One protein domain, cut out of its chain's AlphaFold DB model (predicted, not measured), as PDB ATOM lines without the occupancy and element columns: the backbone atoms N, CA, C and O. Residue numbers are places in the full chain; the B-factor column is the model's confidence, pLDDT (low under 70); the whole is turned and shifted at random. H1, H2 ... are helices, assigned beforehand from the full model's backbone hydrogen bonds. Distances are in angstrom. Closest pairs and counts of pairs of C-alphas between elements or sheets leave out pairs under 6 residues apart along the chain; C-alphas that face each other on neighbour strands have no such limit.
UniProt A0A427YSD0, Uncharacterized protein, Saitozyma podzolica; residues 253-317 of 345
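AT A GLANCE: This is residues 253 to 317 of the 345 residues of an uncharacterized protein of Saitozyma podzolica (UniProt A0A427YSD0). One long straight helix, H1, sticks out as an arm; from its end the short helices H2 and H3 lead off sideways, and residues 294 to 301 fold back to H4, making a loose, open hook. No helix packs on another. The printed part has 65 residues, is all helix, with four named helices in the order H1 to H4, and no named strand. It is extended, with a radius of gyration of the C-alphas of 20.5 A, and flat, spanning 62 by 34 by 15 A.

HOW THE PARTS SIT: H1, residues 253 to 279, is apart from H2, residues 282 to 285. H2 and H3, residues 287 to 293, meet only through their link. H4, residues 302 to 313, is apart from H1, H2 and H3. In H1, H3 and H4 every O i to N i+4 pair is within hydrogen-bond range; H2 is too short for one.

IN THESE COORDINATES: H1 begins at C-alpha 253 (-54.773, -168.722, -15.597) and is 38.4 A long. H2 measures 5.7 A, H3 10.1 A and H4 16.2 A, ending at C-alpha 313 (0.356, -164.918, -14.096).

THE WHOLE: The C-alphas farthest apart, of Asn 253 and Pro 317, are 63.4 A apart. The printed part has no cut and no long link. pLDDT is under 70 at residues 280 to 288, 291 and 295 to 304.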
ATOM      1  N   ASN A 253     -55.856-169.195 -16.467       87.12
ATOM      2  CA  ASN A 253     -54.773-168.722 -15.597       87.12
ATOM      3  C   ASN A 253     -53.714-169.804 -15.381       87.12
ATOM      4  O   ASN A 253     -52.517-169.509 -15.351       87.12
ATOM      5  N   ARG A 254     -54.128-171.072 -15.290       84.19
ATOM      6  CA  ARG A 254     -53.186-172.192 -15.242       84.19
ATOM      7  C   ARG A 254     -52.371-172.289 -16.531       84.19
ATOM      8  O   ARG A 254     -51.159-172.453 -16.447       84.19
ATOM      9  N   LEU A 255     -53.001-172.153 -17.695       86.75
ATOM     10  CA  LEU A 255     -52.317-172.143 -18.991       86.75
ATOM     11  C   LEU A 255     -51.328-170.979 -19.092       86.75
ATOM     12  O   LEU A 255     -50.184-171.199 -19.476       86.75
ATOM     13  N   ARG A 256     -51.710-169.778 -18.645       92.12
ATOM     14  CA  ARG A 256     -50.816-168.613 -18.599       92.12
ATOM     15  C   ARG A 256     -49.612-168.830 -17.678       92.12
ATOM     16  O   ARG A 256     -48.501-168.431 -18.014       92.12
ATOM     17  N   ASN A 257     -49.805-169.489 -16.536       89.62
ATOM     18  CA  ASN A 257     -48.712-169.839 -15.627       89.62
ATOM     19  C   ASN A 257     -47.797-170.921 -16.217       89.62
ATOM     20  O   ASN A 257     -46.579-170.851 -16.052       89.62
ATOM     21  N   ILE A 258     -48.362-171.903 -16.927       90.00
ATOM     22  CA  ILE A 258     -47.586-172.914 -17.655       90.00
ATOM     23  C   ILE A 258     -46.743-172.234 -18.737       90.00
ATOM     24  O   ILE A 258     -45.534-172.432 -18.759       90.00
ATOM     25  N   GLU A 259     -47.333-171.361 -19.553       93.19
ATOM     26  CA  GLU A 259     -46.613-170.612 -20.588       93.19
ATOM     27  C   GLU A 259     -45.507-169.726 -19.988       93.19
ATOM     28  O   GLU A 259     -44.372-169.734 -20.464       93.19
ATOM     29  N   ALA A 260     -45.796-169.000 -18.904       94.44
ATOM     30  CA  ALA A 260     -44.819-168.132 -18.249       94.44
ATOM     31  C   ALA A 260     -43.643-168.920 -17.651       94.44
ATOM     32  O   ALA A 260     -42.484-168.526 -17.811       94.44
ATOM     33  N   THR A 261     -43.919-170.045 -16.983       93.88
ATOM     34  CA  THR A 261     -42.877-170.900 -16.395       93.88
ATOM     35  C   THR A 261     -42.098-171.676 -17.457       93.88
ATOM     36  O   THR A 261     -40.888-171.853 -17.310       93.88
ATOM     37  N   GLU A 262     -42.735-172.071 -18.561       93.44
ATOM     38  CA  GLU A 262     -42.067-172.672 -19.716       93.44
ATOM     39  C   GLU A 262     -41.144-171.668 -20.409       93.44
ATOM     40  O   GLU A 262     -39.981-171.988 -20.666       93.44
ATOM     41  N   LYS A 263     -41.617-170.439 -20.644       95.50
ATOM     42  CA  LYS A 263     -40.813-169.363 -21.229       95.50
ATOM     43  C   LYS A 263     -39.608-169.036 -20.354       95.50
ATOM     44  O   LYS A 263     -38.483-169.077 -20.839       95.50
ATOM     45  N   ALA A 264     -39.811-168.823 -19.054       94.38
ATOM     46  CA  ALA A 264     -38.711-168.564 -18.126       94.38
ATOM     47  C   ALA A 264     -37.703-169.727 -18.078       94.38
ATOM     48  O   ALA A 264     -36.492-169.511 -18.045       94.38
ATOM     49  N   LYS A 265     -38.182-170.978 -18.120       95.88
ATOM     50  CA  LYS A 265     -37.316-172.163 -18.183       95.88
ATOM     51  C   LYS A 265     -36.524-172.215 -19.489       95.88
ATOM     52  O   LYS A 265     -35.344-172.565 -19.460       95.88
ATOM     53  N   ARG A 266     -37.151-171.887 -20.619       94.25
ATOM     54  CA  ARG A 266     -36.493-171.814 -21.928       94.25
ATOM     55  C   ARG A 266     -35.399-170.753 -21.921       94.25
ATOM     56  O   ARG A 266     -34.267-171.086 -22.261       94.25
ATOM     57  N   ASP A 267     -35.708-169.559 -21.431       94.44
ATOM     58  CA  ASP A 267     -34.766-168.446 -21.330       94.44
ATOM     59  C   ASP A 267     -33.589-168.803 -20.406       94.44
ATOM     60  O   ASP A 267     -32.434-168.580 -20.754       94.44
ATOM     61  N   MET A 268     -33.844-169.458 -19.266       92.50
ATOM     62  CA  MET A 268     -32.786-169.917 -18.357       92.50
ATOM     63  C   MET A 268     -31.895-170.996 -18.993       92.50
ATOM     64  O   MET A 268     -30.675-170.985 -18.818       92.50
ATOM     65  N   MET A 269     -32.479-171.945 -19.732       91.81
ATOM     66  CA  MET A 269     -31.706-172.968 -20.444       91.81
ATOM     67  C   MET A 269     -30.887-172.370 -21.587       91.81
ATOM     68  O   MET A 269     -29.742-172.777 -21.787       91.81
ATOM     69  N   GLU A 270     -31.446-171.411 -22.322       92.12
ATOM     70  CA  GLU A 270     -30.750-170.702 -23.390       92.12
ATOM     71  C   GLU A 270     -29.621-169.839 -22.835       92.12
ATOM     72  O   GLU A 270     -28.500-169.949 -23.320       92.12
ATOM     73  N   ALA A 271     -29.858-169.094 -21.753       91.44
ATOM     74  CA  ALA A 271     -28.830-168.333 -21.051       91.44
ATOM     75  C   ALA A 271     -27.703-169.243 -20.541       91.44
ATOM     76  O   ALA A 271     -26.531-168.960 -20.776       91.44
ATOM     77  N   ARG A 272     -28.032-170.391 -19.933       90.50
ATOM     78  CA  ARG A 272     -27.029-171.373 -19.486       90.50
ATOM     79  C   ARG A 272     -26.242-171.967 -20.655       90.50
ATOM     80  O   ARG A 272     -25.039-172.193 -20.543       90.50
ATOM     81  N   LYS A 273     -26.903-172.240 -21.783       88.75
ATOM     82  CA  LYS A 273     -26.252-172.745 -22.997       88.75
ATOM     83  C   LYS A 273     -25.367-171.678 -23.640       88.75
ATOM     84  O   LYS A 273     -24.274-172.012 -24.083       88.75
ATOM     85  N   ALA A 274     -25.814-170.426 -23.666       87.81
ATOM     86  CA  ALA A 274     -25.057-169.285 -24.158       87.81
ATOM     87  C   ALA A 274     -23.837-169.012 -23.272       87.81
ATOM     88  O   ALA A 274     -22.748-168.820 -23.798       87.81
ATOM     89  N   GLU A 275     -23.973-169.094 -21.949       87.00
ATOM     90  CA  GLU A 275     -22.854-168.986 -21.011       87.00
ATOM     91  C   GLU A 275     -21.843-170.123 -21.214       87.00
ATOM     92  O   GLU A 275     -20.640-169.880 -21.295       87.00
ATOM     93  N   LEU A 276     -22.312-171.366 -21.358       83.00
ATOM     94  CA  LEU A 276     -21.443-172.506 -21.649       83.00
ATOM     95  C   LEU A 276     -20.741-172.349 -23.005       83.00
ATOM     96  O   LEU A 276     -19.561-172.665 -23.120       83.00
ATOM     97  N   ALA A 277     -21.447-171.848 -24.019       81.31
ATOM     98  CA  ALA A 277     -20.884-171.569 -25.336       81.31
ATOM     99  C   ALA A 277     -19.875-170.412 -25.299       81.31
ATOM    100  O   ALA A 277     -18.846-170.503 -25.954       81.31
ATOM    101  N   ALA A 278     -20.117-169.372 -24.497       80.62
ATOM    102  CA  ALA A 278     -19.198-168.253 -24.295       80.62
ATOM    103  C   ALA A 278     -17.944-168.662 -23.505       80.62
ATOM    104  O   ALA A 278     -16.863-168.131 -23.742       80.62
ATOM    105  N   ARG A 279     -18.066-169.630 -22.587       77.00
ATOM    106  CA  ARG A 279     -16.929-170.239 -21.875       77.00
ATOM    107  C   ARG A 279     -16.150-171.243 -22.730       77.00
ATOM    108  O   ARG A 279     -15.009-171.549 -22.391       77.00
ATOM    109  N   ARG A 280     -16.746-171.770 -23.804       67.19
ATOM    110  CA  ARG A 280     -16.116-172.748 -24.696       67.19
ATOM    111  C   ARG A 280     -15.154-172.027 -25.637       67.19
ATOM    112  O   ARG A 280     -15.582-171.238 -26.478       67.19
ATOM    113  N   ARG A 281     -13.852-172.299 -25.522       64.50
ATOM    114  CA  ARG A 281     -12.865-171.777 -26.476       64.50
ATOM    115  C   ARG A 281     -13.000-172.547 -27.798       64.50
ATOM    116  O   ARG A 281     -13.364-173.724 -27.776       64.50
ATOM    117  N   PRO A 282     -12.701-171.939 -28.960       62.38
ATOM    118  CA  PRO A 282     -12.762-172.637 -30.251       62.38
ATOM    119  C   PRO A 282     -11.849-173.877 -30.296       62.38
ATOM    120  O   PRO A 282     -12.160-174.849 -30.976       62.38
ATOM    121  N   GLU A 283     -10.783-173.884 -29.495       58.06
ATOM    122  CA  GLU A 283      -9.832-174.991 -29.340       58.06
ATOM    123  C   GLU A 283     -10.453-176.245 -28.679       58.06
ATOM    124  O   GLU A 283     -10.013-177.365 -28.939       58.06
ATOM    125  N   ASP A 284     -11.521-176.086 -27.883       59.50
ATOM    126  CA  ASP A 284     -12.192-177.183 -27.165       59.50
ATOM    127  C   ASP A 284     -13.152-177.980 -28.065       59.50
ATOM    128  O   ASP A 284     -13.496-179.130 -27.774       59.50
ATOM    129  N   VAL A 285     -13.628-177.374 -29.159       58.69
ATOM    130  CA  VAL A 285     -14.502-178.036 -30.145       58.69
ATOM    131  C   VAL A 285     -13.732-179.116 -30.895       58.69
ATOM    132  O   VAL A 285     -14.253-180.210 -31.117       58.69
ATOM    133  N   ASP A 286     -12.466-178.827 -31.175       65.00
ATOM    134  CA  ASP A 286     -11.561-179.702 -31.898       65.00
ATOM    135  C   ASP A 286     -10.764-180.615 -30.968       65.00
ATOM    136  O   ASP A 286      -9.986-181.425 -31.448       65.00
ATOM    137  N   TYR A 287     -10.942-180.551 -29.645       67.62
ATOM    138  CA  TYR A 287     -10.132-181.339 -28.709       67.62
ATOM    139  C   TYR A 287     -10.342-182.851 -28.876       67.62
ATOM    140  O   TYR A 287      -9.393-183.635 -28.803       67.62
ATOM    141  N   SER A 288     -11.580-183.278 -29.147       66.50
ATOM    142  CA  SER A 288     -11.882-184.677 -29.468       66.50
ATOM    143  C   SER A 288     -11.331-185.052 -30.846       66.50
ATOM    144  O   SER A 288     -10.592-186.030 -30.965       66.50
ATOM    145  N   ALA A 289     -11.596-184.241 -31.873       74.75
ATOM    146  CA  ALA A 289     -11.114-184.467 -33.234       74.75
ATOM    147  C   ALA A 289      -9.575-184.461 -33.331       74.75
ATOM    148  O   ALA A 289      -8.994-185.288 -34.027       74.75
ATOM    149  N   ALA A 290      -8.890-183.593 -32.591       70.81
ATOM    150  CA  ALA A 290      -7.436-183.481 -32.550       70.81
ATOM    151  C   ALA A 290      -6.787-184.697 -31.877       70.81
ATOM    152  O   ALA A 290      -5.748-185.151 -32.351       70.81
ATOM    153  N   ARG A 291      -7.413-185.278 -30.841       69.88
ATOM    154  CA  ARG A 291      -6.952-186.537 -30.228       69.88
ATOM    155  C   ARG A 291      -7.092-187.731 -31.174       69.88
ATOM    156  O   ARG A 291      -6.192-188.564 -31.218       69.88
ATOM    157  N   PHE A 292      -8.188-187.811 -31.932       74.00
ATOM    158  CA  PHE A 292      -8.452-188.944 -32.829       74.00
ATOM    159  C   PHE A 292      -7.757-188.836 -34.194       74.00
ATOM    160  O   PHE A 292      -7.272-189.839 -34.710       74.00
ATOM    161  N   HIS A 293      -7.670-187.642 -34.784       76.12
ATOM    162  CA  HIS A 293      -7.163-187.449 -36.151       76.12
ATOM    163  C   HIS A 293      -5.709-186.967 -36.226       76.12
ATOM    164  O   HIS A 293      -5.147-186.902 -37.318       76.12
ATOM    165  N   ARG A 294      -5.070-186.628 -35.098       73.75
ATOM    166  CA  ARG A 294      -3.664-186.187 -35.065       73.75
ATOM    167  C   ARG A 294      -2.899-186.927 -33.954       73.75
ATOM    168  O   ARG A 294      -2.508-186.304 -32.971       73.75
ATOM    169  N   PRO A 295      -2.626-188.239 -34.107       64.81
ATOM    170  CA  PRO A 295      -2.035-189.076 -33.051       64.81
ATOM    171  C   PRO A 295      -0.629-188.636 -32.604       64.81
ATOM    172  O   PRO A 295      -0.186-188.977 -31.512       64.81
ATOM    173  N   HIS A 296       0.079-187.857 -33.425       67.75
ATOM    174  CA  HIS A 296       1.394-187.292 -33.105       67.75
ATOM    175  C   HIS A 296       1.335-185.856 -32.549       67.75
ATOM    176  O   HIS A 296       2.373-185.298 -32.193       67.75
ATOM    177  N   LEU A 297       0.154-185.233 -32.464       65.50
ATOM    178  CA  LEU A 297      -0.013-183.957 -31.771       65.50
ATOM    179  C   LEU A 297      -0.217-184.249 -30.281       65.50
ATOM    180  O   LEU A 297      -1.314-184.563 -29.826       65.50
ATOM    181  N   ARG A 298       0.864-184.159 -29.506       61.94
ATOM    182  CA  ARG A 298       0.773-184.186 -28.045       61.94
ATOM    183  C   ARG A 298       0.143-182.876 -27.583       61.94
ATOM    184  O   ARG A 298       0.837-181.875 -27.420       61.94
ATOM    185  N   ILE A 299      -1.174-182.886 -27.411       64.56
ATOM    186  CA  ILE A 299      -1.884-181.826 -26.699       64.56
ATOM    187  C   ILE A 299      -1.320-181.813 -25.275       64.56
ATOM    188  O   ILE A 299      -1.255-182.864 -24.632       64.56
ATOM    189  N   ALA A 300      -0.820-180.660 -24.822       64.19
ATOM    190  CA  ALA A 300      -0.263-180.531 -23.482       64.19
ATOM    191  C   ALA A 300      -1.334-180.960 -22.470       64.19
ATOM    192  O   ALA A 300      -2.462-180.481 -22.540       64.19
ATOM    193  N   SER A 301      -1.018-181.911 -21.585       61.59
ATOM    194  CA  SER A 301      -1.973-182.306 -20.551       61.59
ATOM    195  C   SER A 301      -2.300-181.102 -19.672       61.59
ATOM    196  O   SER A 301      -1.439-180.249 -19.445       61.59
ATOM    197  N   ASP A 302      -3.530-181.055 -19.161       62.88
ATOM    198  CA  ASP A 302      -4.061-179.931 -18.379       62.88
ATOM    199  C   ASP A 302      -3.123-179.522 -17.226       62.88
ATOM    200  O   ASP A 302      -3.018-178.346 -16.902       62.88
ATOM    201  N   ILE A 303      -2.353-180.470 -16.682       62.12
ATOM    202  CA  ILE A 303      -1.314-180.242 -15.664       62.12
ATOM    203  C   ILE A 303      -0.269-179.207 -16.125       62.12
ATOM    204  O   ILE A 303       0.061-178.295 -15.373       62.12
ATOM    205  N   TYR A 304       0.225-179.304 -17.361       69.25
ATOM    206  CA  TYR A 304       1.213-178.360 -17.897       69.25
ATOM    207  C   TYR A 304       0.581-177.033 -18.321       69.25
ATOM    208  O   TYR A 304       1.222-175.995 -18.212       69.25
ATOM    209  N   ALA A 305      -0.681-177.046 -18.765       77.62
ATOM    210  CA  ALA A 305      -1.405-175.815 -19.079       77.62
ATOM    211  C   ALA A 305      -1.646-174.963 -17.818       77.62
ATOM    212  O   ALA A 305      -1.545-173.736 -17.864       77.62
ATOM    213  N   MET A 306      -1.916-175.597 -16.672       75.12
ATOM    214  CA  MET A 306      -2.068-174.894 -15.393       75.12
ATOM    215  C   MET A 306      -0.738-174.323 -14.884       75.12
ATOM    216  O   MET A 306      -0.711-173.184 -14.433       75.12
ATOM    217  N   ASP A 307       0.371-175.058 -15.000       74.75
ATOM    218  CA  ASP A 307       1.693-174.549 -14.595       74.75
ATOM    219  C   ASP A 307       2.167-173.389 -15.495       74.75
ATOM    220  O   ASP A 307       2.626-172.355 -15.007       74.75
ATOM    221  N   ASP A 308       1.963-173.495 -16.815       75.12
ATOM    222  CA  ASP A 308       2.283-172.420 -17.764       75.12
ATOM    223  C   ASP A 308       1.418-171.166 -17.511       75.12
ATOM    224  O   ASP A 308       1.933-170.046 -17.535       75.12
ATOM    225  N   THR A 309       0.123-171.320 -17.205       80.50
ATOM    226  CA  THR A 309      -0.744-170.174 -16.859       80.50
ATOM    227  C   THR A 309      -0.368-169.537 -15.522       80.50
ATOM    228  O   THR A 309      -0.365-168.310 -15.431       80.50
ATOM    229  N   GLN A 310       0.019-170.325 -14.512       81.94
ATOM    230  CA  GLN A 310       0.533-169.808 -13.237       81.94
ATOM    231  C   GLN A 310       1.851-169.042 -13.414       81.94
ATOM    232  O   GLN A 310       2.026-167.979 -12.824       81.94
ATOM    233  N   ARG A 311       2.756-169.516 -14.277       80.56
ATOM    234  CA  ARG A 311       4.009-168.819 -14.618       80.56
ATOM    235  C   ARG A 311       3.774-167.502 -15.344       80.56
ATOM    236  O   ARG A 311       4.400-166.504 -14.996       80.56
ATOM    237  N   VAL A 312       2.855-167.489 -16.312       81.81
ATOM    238  CA  VAL A 312       2.457-166.265 -17.023       81.81
ATOM    239  C   VAL A 312       1.800-165.274 -16.060       81.81
ATOM    240  O   VAL A 312       2.126-164.091 -16.100       81.81
ATOM    241  N   ALA A 313       0.942-165.747 -15.150       85.00
ATOM    242  CA  ALA A 313       0.356-164.918 -14.096       85.00
ATOM    243  C   ALA A 313       1.417-164.363 -13.125       85.00
ATOM    244  O   ALA A 313       1.289-163.236 -12.656       85.00
ATOM    245  N   ALA A 314       2.492-165.115 -12.877       85.44
ATOM    246  CA  ALA A 314       3.654-164.679 -12.104       85.44
ATOM    247  C   ALA A 314       4.644-163.799 -12.901       85.44
ATOM    248  O   ALA A 314       5.668-163.390 -12.357       85.44
ATOM    249  N   GLY A 315       4.371-163.502 -14.177       84.69
ATOM    250  CA  GLY A 315       5.223-162.666 -15.030       84.69
ATOM    251  C   GLY A 315       6.513-163.339 -15.515       84.69
ATOM    252  O   GLY A 315       7.406-162.654 -16.015       84.69
ATOM    253  N   LEU A 316       6.638-164.665 -15.387       83.88
ATOM    254  CA  LEU A 316       7.784-165.423 -15.890       83.88
ATOM    255  C   LEU A 316       7.549-165.851 -17.352       83.88
ATOM    256  O   LEU A 316       6.449-166.290 -17.696       83.88
ATOM    257  N   PRO A 317       8.570-165.779 -18.230       73.81
ATOM    258  CA  PRO A 317       8.444-166.240 -19.609       73.81
ATOM    259  C   PRO A 317       8.225-167.765 -19.675       73.81
ATOM    260  O   PRO A 317       8.720-168.499 -18.809       73.81
TER     261      PRO A 317